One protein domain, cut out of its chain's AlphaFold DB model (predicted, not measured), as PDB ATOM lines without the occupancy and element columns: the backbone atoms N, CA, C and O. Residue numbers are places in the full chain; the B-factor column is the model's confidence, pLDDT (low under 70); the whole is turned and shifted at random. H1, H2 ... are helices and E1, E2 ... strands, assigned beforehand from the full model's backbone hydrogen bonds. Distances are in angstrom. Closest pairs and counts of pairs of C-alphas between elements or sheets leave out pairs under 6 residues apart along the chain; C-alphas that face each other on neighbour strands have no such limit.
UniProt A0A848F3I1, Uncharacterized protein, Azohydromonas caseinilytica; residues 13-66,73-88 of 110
ATOM      1  N   TYR A  13     -42.089 -25.145  43.272       90.81
ATOM      2  CA  TYR A  13     -42.115 -26.530  43.732       90.81
ATOM      3  C   TYR A  13     -42.189 -27.470  42.541       90.81
ATOM      4  O   TYR A  13     -42.887 -27.156  41.573       90.81
ATOM      5  N   ASP A  14     -41.500 -28.603  42.599       90.44
ATOM      6  CA  ASP A  14     -41.727 -29.669  41.627       90.44
ATOM      7  C   ASP A  14     -42.949 -30.529  41.984       90.44
ATOM      8  O   ASP A  14     -43.625 -30.320  42.995       90.44
ATOM      9  N   SER A  15     -43.247 -31.493  41.116       86.25
ATOM     10  CA  SER A  15     -44.327 -32.468  41.271       86.25
ATOM     11  C   SER A  15     -44.200 -33.322  42.529       86.25
ATOM     12  O   SER A  15     -45.217 -33.804  43.023       86.25
ATOM     13  N   ASP A  16     -42.987 -33.468  43.057       83.50
ATOM     14  CA  ASP A  16     -42.687 -34.257  44.250       83.50
ATOM     15  C   ASP A  16     -42.720 -33.402  45.528       83.50
ATOM     16  O   ASP A  16     -42.521 -33.903  46.636       83.50
ATOM     17  N   GLY A  17     -43.009 -32.104  45.396       83.12
ATOM     18  CA  GLY A  17     -43.157 -31.162  46.500       83.12
ATOM     19  C   GLY A  17     -41.845 -30.562  46.999       83.12
ATOM     20  O   GLY A  17     -41.855 -29.847  48.006       83.12
ATOM     21  N   TYR A  18     -40.720 -30.797  46.319       84.31
ATOM     22  CA  TYR A  18     -39.462 -30.157  46.680       84.31
ATOM     23  C   TYR A  18     -39.458 -28.704  46.242       84.31
ATOM     24  O   TYR A  18     -39.838 -28.360  45.122       84.31
ATOM     25  N   ARG A  19     -38.999 -27.831  47.141       87.94
ATOM     26  CA  ARG A  19     -38.831 -26.417  46.825       87.94
ATOM     27  C   ARG A  19     -37.514 -26.201  46.102       87.94
ATOM     28  O   ARG A  19     -36.441 -26.497  46.618       87.94
ATOM     29  N   HIS A  20     -37.620 -25.610  44.928       88.75
ATOM     30  CA  HIS A  20     -36.496 -25.250  44.087       88.75
ATOM     31  C   HIS A  20     -35.985 -23.857  44.446       88.75
ATOM     32  O   HIS A  20     -36.767 -22.919  44.626       88.75
ATOM     33  N   THR A  21     -34.663 -23.696  44.508       87.50
ATOM     34  CA  THR A  21     -34.063 -22.360  44.603       87.50
ATOM     35  C   THR A  21     -33.998 -21.766  43.206       87.50
ATOM     36  O   THR A  21     -33.396 -22.360  42.315       87.50
ATOM     37  N   LEU A  22     -34.583 -20.589  42.997       89.38
ATOM     38  CA  LEU A  22     -34.425 -19.871  41.735       89.38
ATOM     39  C   LEU A  22     -32.964 -19.435  41.551       89.38
ATOM     40  O   LEU A  22     -32.407 -18.756  42.412       89.38
ATOM     41  N   VAL A  23     -32.372 -19.788  40.410       90.81
ATOM     42  CA  VAL A  23     -31.030 -19.336  40.009       90.81
ATOM     43  C   VAL A  23     -31.153 -18.159  39.048       90.81
ATOM     44  O   VAL A  23     -30.567 -17.104  39.270       90.81
ATOM     45  N   THR A  24     -31.931 -18.332  37.978       89.31
ATOM     46  CA  THR A  24     -32.228 -17.280  37.000       89.31
ATOM     47  C   THR A  24     -33.499 -17.615  36.223       89.31
ATOM     48  O   THR A  24     -33.962 -18.757  36.220       89.31
ATOM     49  N   ALA A  25     -34.073 -16.623  35.549       91.38
ATOM     50  CA  ALA A  25     -35.206 -16.815  34.659       91.38
ATOM     51  C   ALA A  25     -35.149 -15.855  33.469       91.38
ATOM     52  O   ALA A  25     -34.782 -14.688  33.595       91.38
ATOM     53  N   THR A  26     -35.587 -16.347  32.318       90.75
ATOM     54  CA  THR A  26     -35.858 -15.571  31.106       90.75
ATOM     55  C   THR A  26     -37.373 -15.545  30.862       90.75
ATOM     56  O   THR A  26     -38.139 -16.150  31.619       90.75
ATOM     57  N   PRO A  27     -37.878 -14.859  29.824       89.56
ATOM     58  CA  PRO A  27     -39.293 -14.950  29.455       89.56
ATOM     59  C   PRO A  27     -39.768 -16.371  29.106       89.56
ATOM     60  O   PRO A  27     -40.957 -16.649  29.228       89.56
ATOM     61  N   VAL A  28     -38.857 -17.268  28.712       91.69
ATOM     62  CA  VAL A  28     -39.192 -18.614  28.212       91.69
ATOM     63  C   VAL A  28     -38.717 -19.745  29.116       91.69
ATOM     64  O   VAL A  28     -39.315 -20.815  29.106       91.69
ATOM     65  N   GLN A  29     -37.680 -19.527  29.922       93.75
ATOM     66  CA  GLN A  29     -37.047 -20.579  30.710       93.75
ATOM     67  C   GLN A  29     -36.808 -20.150  32.150       93.75
ATOM     68  O   GLN A  29     -36.602 -18.973  32.444       93.75
ATOM     69  N   ILE A  30     -36.802 -21.128  33.046       96.00
ATOM     70  CA  ILE A  30     -36.398 -20.970  34.439       96.00
ATOM     71  C   ILE A  30     -35.258 -21.947  34.697       96.00
ATOM     72  O   ILE A  30     -35.340 -23.109  34.303       96.00
ATOM     73  N   VAL A  31     -34.219 -21.477  35.380       95.62
ATOM     74  CA  VAL A  31     -33.162 -22.326  35.928       95.62
ATOM     75  C   VAL A  31     -33.285 -22.326  37.441       95.62
ATOM     76  O   VAL A  31     -33.334 -21.263  38.072       95.62
ATOM     77  N   THR A  32     -33.316 -23.515  38.026       94.44
ATOM     78  CA  THR A  32     -33.351 -23.690  39.478       94.44
ATOM     79  C   THR A  32     -32.227 -24.593  39.967       94.44
ATOM     80  O   THR A  32     -31.590 -25.290  39.180       94.44
ATOM     81  N   LEU A  33     -31.984 -24.563  41.276       88.81
ATOM     82  CA  LEU A  33     -31.103 -25.479  41.985       88.81
ATOM     83  C   LEU A  33     -31.914 -26.276  43.010       88.81
ATOM     84  O   LEU A  33     -32.635 -25.692  43.827       88.81
ATOM     85  N   LEU A  34     -31.737 -27.593  42.996       86.25
ATOM     86  CA  LEU A  34     -32.235 -28.509  44.017       86.25
ATOM     87  C   LEU A  34     -31.172 -29.584  44.263       86.25
ATOM     88  O   LEU A  34     -30.646 -30.153  43.313       86.25
ATOM     89  N   GLU A  35     -30.824 -29.808  45.532       83.06
ATOM     90  CA  GLU A  35     -29.851 -30.831  45.962       83.06
ATOM     91  C   GLU A  35     -28.496 -30.795  45.220       83.06
ATOM     92  O   GLU A  35     -27.837 -31.811  45.033       83.06
ATOM     93  N   GLY A  36     -28.049 -29.602  44.810       82.25
ATOM     94  CA  GLY A  36     -26.779 -29.412  44.098       82.25
ATOM     95  C   GLY A  36     -26.856 -29.601  42.579       82.25
ATOM     96  O   GLY A  36     -25.862 -29.365  41.896       82.25
ATOM     97  N   PHE A  37     -28.026 -29.942  42.039       84.25
ATOM     98  CA  PHE A  37     -28.255 -30.094  40.605       84.25
ATOM     99  C   PHE A  37     -28.997 -28.895  40.026       84.25
ATOM    100  O   PHE A  37     -29.930 -28.367  40.638       84.25
ATOM    101  N   TYR A  38     -28.589 -28.484  38.824       90.50
ATOM    102  CA  TYR A  38     -29.305 -27.479  38.049       90.50
ATOM    103  C   TYR A  38     -30.430 -28.124  37.254       90.50
ATOM    104  O   TYR A  38     -30.220 -29.113  36.554       90.50
ATOM    105  N   TRP A  39     -31.602 -27.509  37.318       93.19
ATOM    106  CA  TRP A  39     -32.779 -27.923  36.572       93.19
ATOM    107  C   TRP A  39     -33.195 -26.822  35.610       93.19
ATOM    108  O   TRP A  39     -33.152 -25.640  35.953       93.19
ATOM    109  N   LEU A  40     -33.605 -27.220  34.407       95.62
ATOM    110  CA  LEU A  40     -34.067 -26.313  33.366       95.62
ATOM    111  C   LEU A  40     -35.542 -26.574  33.086       95.62
ATOM    112  O   LEU A  40     -35.933 -27.708  32.819       95.62
ATOM    113  N   TRP A  41     -36.347 -25.517  33.099       96.62
ATOM    114  CA  TRP A  41     -37.798 -25.604  32.969       96.62
ATOM    115  C   TRP A  41     -38.312 -24.658  31.899       96.62
ATOM    116  O   TRP A  41     -37.811 -23.543  31.750       96.62
ATOM    117  N   ASP A  42     -39.370 -25.066  31.212       95.38
ATOM    118  CA  ASP A  42     -40.173 -24.170  30.392       95.38
ATOM    119  C   ASP A  42     -41.051 -23.289  31.290       95.38
ATOM    120  O   ASP A  42     -41.812 -23.780  32.128       95.38
ATOM    121  N   ARG A  43     -40.965 -21.968  31.120       93.94
ATOM    122  CA  ARG A  43     -41.614 -21.004  32.017       93.94
ATOM    123  C   ARG A  43     -43.138 -20.983  31.885       93.94
ATOM    124  O   ARG A  43     -43.823 -20.631  32.843       93.94
ATOM    125  N   VAL A  44     -43.678 -21.328  30.719       93.19
ATOM    126  CA  VAL A  44     -45.124 -21.253  30.447       93.19
ATOM    127  C   VAL A  44     -45.838 -22.518  30.919       93.19
ATOM    128  O   VAL A  44     -46.947 -22.476  31.452       93.19
ATOM    129  N   THR A  45     -45.214 -23.671  30.719       93.38
ATOM    130  CA  THR A  45     -45.806 -24.983  30.986       93.38
ATOM    131  C   THR A  45     -45.355 -25.580  32.315       93.38
ATOM    132  O   THR A  45     -46.081 -26.416  32.873       93.38
ATOM    133  N   GLY A  46     -44.191 -25.149  32.808       94.44
ATOM    134  CA  GLY A  46     -43.503 -25.692  33.973       94.44
ATOM    135  C   GLY A  46     -42.805 -27.025  33.715       94.44
ATOM    136  O   GLY A  46     -42.336 -27.638  34.661       94.44
ATOM    137  N   ARG A  47     -42.767 -27.538  32.480       95.75
ATOM    138  CA  ARG A  47     -42.150 -28.844  32.193       95.75
ATOM    139  C   ARG A  47     -40.632 -28.769  32.284       95.75
ATOM    140  O   ARG A  47     -40.047 -27.787  31.830       95.75
ATOM    141  N   CYS A  48     -40.007 -29.813  32.820       94.62
ATOM    142  CA  CYS A  48     -38.558 -29.944  32.759       94.62
ATOM    143  C   CYS A  48     -38.111 -30.139  31.303       94.62
ATOM    144  O   CYS A  48     -38.735 -30.878  30.539       94.62
ATOM    145  N   LEU A  49     -37.036 -29.451  30.935       93.00
ATOM    146  CA  LEU A  49     -36.428 -29.465  29.607       93.00
ATOM    147  C   LEU A  49     -35.174 -30.347  29.545       93.00
ATOM    148  O   LEU A  49     -34.588 -30.483  28.474       93.00
ATOM    149  N   LEU A  50     -34.758 -30.940  30.669       86.56
ATOM    150  CA  LEU A  50     -33.681 -31.925  30.682       86.56
ATOM    151  C   LEU A  50     -34.154 -33.236  30.042       86.56
ATOM    152  O   LEU A  50     -35.288 -33.680  30.251       86.56
ATOM    153  N   GLU A  51     -33.274 -33.858  29.261       83.75
ATOM    154  CA  GLU A  51     -33.549 -35.128  28.590       83.75
ATOM    155  C   GLU A  51     -33.929 -36.217  29.606       83.75
ATOM    156  O   GLU A  51     -33.361 -36.302  30.692       83.75
ATOM    157  N   GLY A  52     -34.958 -37.012  29.295       83.19
ATOM    158  CA  GLY A  52     -35.498 -38.032  30.208       83.19
ATOM    159  C   GLY A  52     -36.356 -37.496  31.366       83.19
ATOM    160  O   GLY A  52     -37.110 -38.261  31.965       83.19
ATOM    161  N   MET A  53     -36.347 -36.185  31.635       87.25
ATOM    162  CA  MET A  53     -37.010 -35.590  32.808       87.25
ATOM    163  C   MET A  53     -38.333 -34.882  32.493       87.25
ATOM    164  O   MET A  53     -38.906 -34.241  33.367       87.25
ATOM    165  N   SER A  54     -38.871 -35.014  31.276       79.19
ATOM    166  CA  SER A  54     -40.088 -34.301  30.824       79.19
ATOM    167  C   SER A  54     -41.360 -34.549  31.657       79.19
ATOM    168  O   SER A  54     -42.337 -33.804  31.535       79.19
ATOM    169  N   HIS A  55     -41.351 -35.583  32.504       83.00
ATOM    170  CA  HIS A  55     -42.405 -35.898  33.465       83.00
ATOM    171  C   HIS A  55     -42.401 -34.958  34.683       83.00
ATOM    172  O   HIS A  55     -43.464 -34.689  35.243       83.00
ATOM    173  N   ALA A  56     -41.236 -34.424  35.065       89.38
ATOM    174  CA  ALA A  56     -41.099 -33.497  36.178       89.38
ATOM    175  C   ALA A  56     -41.707 -32.136  35.824       89.38
ATOM    176  O   ALA A  56     -41.561 -31.624  34.702       89.38
ATOM    177  N   ARG A  57     -42.385 -31.525  36.801       94.31
ATOM    178  CA  ARG A  57     -43.102 -30.271  36.575       94.31
ATOM    179  C   ARG A  57     -42.945 -29.282  37.713       94.31
ATOM    180  O   ARG A  57     -43.304 -29.582  38.840       94.31
ATOM    181  N   LEU A  58     -42.510 -28.079  37.371       94.62
ATOM    182  CA  LEU A  58     -42.411 -26.936  38.258       94.62
ATOM    183  C   LEU A  58     -43.740 -26.177  38.336       94.62
ATOM    184  O   LEU A  58     -44.431 -25.979  37.330       94.62
ATOM    185  N   SER A  59     -44.093 -25.716  39.531       92.94
ATOM    186  CA  SER A  59     -45.289 -24.917  39.769       92.94
ATOM    187  C   SER A  59     -45.118 -23.945  40.937       92.94
ATOM    188  O   SER A  59     -44.275 -24.137  41.807       92.94
ATOM    189  N   ASN A  60     -45.951 -22.902  40.986       91.38
ATOM    190  CA  ASN A  60     -46.045 -22.026  42.158       91.38
ATOM    191  C   ASN A  60     -46.945 -22.582  43.274       91.38
ATOM    192  O   ASN A  60     -47.135 -21.919  44.293       91.38
ATOM    193  N   HIS A  61     -47.526 -23.767  43.080       84.50
ATOM    194  CA  HIS A  61     -48.403 -24.407  44.049       84.50
ATOM    195  C   HIS A  61     -47.636 -25.490  44.794       84.50
ATOM    196  O   HIS A  61     -46.904 -26.267  44.190       84.50
ATOM    197  N   ILE A  62     -47.828 -25.552  46.108       76.25
ATOM    198  CA  ILE A  62     -47.375 -26.697  46.896       76.25
ATOM    199  C   ILE A  62     -48.288 -27.867  46.512       76.25
ATOM    200  O   ILE A  62     -49.506 -27.732  46.684       76.25
ATOM    201  N   PRO A  63     -47.762 -28.978  45.965       67.56
ATOM    202  CA  PRO A  63     -48.577 -30.157  45.721       67.56
ATOM    203  C   PRO A  63     -49.206 -30.634  47.038       67.56
ATOM    204  O   PRO A  63     -48.523 -30.643  48.065       67.56
ATOM    205  N   PRO A  64     -50.495 -31.010  47.048       58.28
ATOM    206  CA  PRO A  64     -51.106 -31.590  48.234       58.28
ATOM    207  C   PRO A  64     -50.449 -32.948  48.528       58.28
ATOM    208  O   PRO A  64     -50.512 -33.859  47.708       58.28
ATOM    209  N   GLY A  65     -49.804 -33.067  49.688       58.75
ATOM    210  CA  GLY A  65     -49.169 -34.290  50.177       58.75
ATOM    211  C   GLY A  65     -48.716 -34.124  51.628       58.75
ATOM    212  O   GLY A  65     -48.349 -33.017  52.032       58.75
ATOM    213  N   ASP A  66     -48.749 -35.212  52.400       49.50
ATOM    214  CA  ASP A  66     -48.597 -35.213  53.866       49.50
ATOM    215  C   ASP A  66     -47.244 -34.667  54.386       49.50
ATOM    216  O   ASP A  66     -47.150 -34.273  55.545       49.50
ATOM    217  N   ASN A  73     -35.443 -27.070  53.553       59.75
ATOM    218  CA  ASN A  73     -34.098 -26.794  54.061       59.75
ATOM    219  C   ASN A  73     -33.706 -25.329  53.765       59.75
ATOM    220  O   ASN A  73     -33.053 -25.058  52.754       59.75
ATOM    221  N   PRO A  74     -34.074 -24.369  54.634       54.66
ATOM    222  CA  PRO A  74     -33.805 -22.942  54.417       54.66
ATOM    223  C   PRO A  74     -32.307 -22.613  54.300       54.66
ATOM    224  O   PRO A  74     -31.924 -21.614  53.689       54.66
ATOM    225  N   VAL A  75     -31.438 -23.471  54.844       53.81
ATOM    226  CA  VAL A  75     -29.981 -23.331  54.729       53.81
ATOM    227  C   VAL A  75     -29.510 -23.691  53.320       53.81
ATOM    228  O   VAL A  75     -28.678 -22.977  52.758       53.81
ATOM    229  N   ALA A  76     -30.052 -24.759  52.727       54.25
ATOM    230  CA  ALA A  76     -29.755 -25.131  51.345       54.25
ATOM    231  C   ALA A  76     -30.227 -24.045  50.365       54.25
ATOM    232  O   ALA A  76     -29.469 -23.647  49.484       54.25
ATOM    233  N   GLU A  77     -31.425 -23.500  50.586       56.91
ATOM    234  CA  GLU A  77     -31.986 -22.409  49.779       56.91
ATOM    235  C   GLU A  77     -31.132 -21.131  49.844       56.91
ATOM    236  O   GLU A  77     -30.826 -20.522  48.818       56.91
ATOM    237  N   THR A  78     -30.682 -20.745  51.043       60.69
ATOM    238  CA  THR A  78     -29.827 -19.560  51.228       60.69
ATOM    239  C   THR A  78     -28.461 -19.743  50.560       60.69
ATOM    240  O   THR A  78     -27.970 -18.833  49.893       60.69
ATOM    241  N   ARG A  79     -27.842 -20.926  50.688       57.28
ATOM    242  CA  ARG A  79     -26.554 -21.227  50.035       57.28
ATOM    243  C   ARG A  79     -26.671 -21.192  48.515       57.28
ATOM    244  O   ARG A  79     -25.861 -20.544  47.863       57.28
ATOM    245  N   ALA A  80     -27.700 -21.835  47.974       55.12
ATOM    246  CA  ALA A  80     -27.975 -21.870  46.544       55.12
ATOM    247  C   ALA A  80     -28.132 -20.458  45.953       55.12
ATOM    248  O   ALA A  80     -27.532 -20.142  44.925       55.12
ATOM    249  N   PHE A  81     -28.869 -19.587  46.647       61.00
ATOM    250  CA  PHE A  81     -29.044 -18.188  46.260       61.00
ATOM    251  C   PHE A  81     -27.719 -17.408  46.236       61.00
ATOM    252  O   PHE A  81     -27.413 -16.729  45.255       61.00
ATOM    253  N   LEU A  82     -26.897 -17.535  47.283       64.38
ATOM    254  CA  LEU A  82     -25.600 -16.853  47.363       64.38
ATOM    255  C   LEU A  82     -24.620 -17.342  46.284       64.38
ATOM    256  O   LEU A  82     -23.913 -16.536  45.674       64.38
ATOM    257  N   THR A  83     -24.603 -18.646  46.001       60.56
ATOM    258  CA  THR A  83     -23.783 -19.223  44.930       60.56
ATOM    259  C   THR A  83     -24.215 -18.708  43.558       60.56
ATOM    260  O   THR A  83     -23.362 -18.278  42.781       60.56
ATOM    261  N   ALA A  84     -25.521 -18.671  43.274       55.84
ATOM    262  CA  ALA A  84     -26.048 -18.136  42.019       55.84
ATOM    263  C   ALA A  84     -25.633 -16.669  41.802       55.84
ATOM    264  O   ALA A  84     -25.140 -16.314  40.730       55.84
ATOM    265  N   GLN A  85     -25.743 -15.827  42.836       62.47
ATOM    266  CA  GLN A  85     -25.301 -14.431  42.761       62.47
ATOM    267  C   GLN A  85     -23.799 -14.286  42.487       62.47
ATOM    268  O   GLN A  85     -23.394 -13.388  41.747       62.47
ATOM    269  N   SER A  86     -22.971 -15.149  43.080       57.84
ATOM    270  CA  SER A  86     -21.521 -15.153  42.860       57.84
ATOM    271  C   SER A  86     -21.172 -15.501  41.408       57.84
ATOM    272  O   SER A  86     -20.424 -14.774  40.755       57.84
ATOM    273  N   VAL A  87     -21.786 -16.554  40.858       57.50
ATOM    274  CA  VAL A  87     -21.562 -16.983  39.468       57.50
ATOM    275  C   VAL A  87     -21.990 -15.903  38.473       57.50
ATOM    276  O   VAL A  87     -21.221 -15.578  37.570       57.50
ATOM    277  N   ILE A  88     -23.166 -15.292  38.660       62.88
ATOM    278  CA  ILE A  88     -23.651 -14.200  37.797       62.88
ATOM    279  C   ILE A  88     -22.680 -13.015  37.821       62.88
ATOM    280  O   ILE A  88     -22.340 -12.468  36.773       62.88
TER     281      ILE A  88
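What this domain is: This is residues 13 to 66 and 73 to 88 of the 110 residues of an uncharacterized protein of Azohydromonas caseinilytica (UniProt A0A848F3I1). One small, strongly twisted sheet has helix H1 running along its edge strand E1, while the long unnamed stretch 43 to 66 lies away from H1. Of 70 printed residues, under half are in named elements: strands E1, E2, E3, then H1. The class is mixed, in two layers, a helix on one face of a sheet. The order E1 - E2 - E3 is a meander, each strand the antiparallel neighbour of the one before. The whole is compact, radius of gyration of the C-alphas 11.9 A, spanning 31 by 30 by 21 A.

How they stand to each other: E1, residues 19 to 25, and E2, residues 29 to 34, form a hairpin; N 21 and O 33 are 2.9 A apart, within hydrogen-bond range. E2 and E3, residues 37 to 42, form another, with N 32 and O 39 3.0 A apart. H1, residues 74 to 88, is on the sheet at a height of 8.5 A, along the strands, 14 degrees from E1 on the local plane. Their closest C-alphas, of Val 23 and Ala 84, are 5.5 A apart. In H1 every O i to N i+4 pair is within hydrogen-bond range.

Where its parts are: E1 begins at C-alpha 19 (-38.831, -26.417, 46.825) and measures 15.9 A, E2 16.2 A, E3 16.8 A. H1, 21.3 A, ends at C-alpha 88 (-23.651, -14.200, 37.797).

The domain as a whole: The farthest C-alphas, of Asp 66 and Ile 88, are 36.4 A apart. Residues 67 to 72 are cut out, a gap of 16.8 A between C-alphas 66 and 73. Residues 63 to 66 and 73 to 88 have pLDDT under 70.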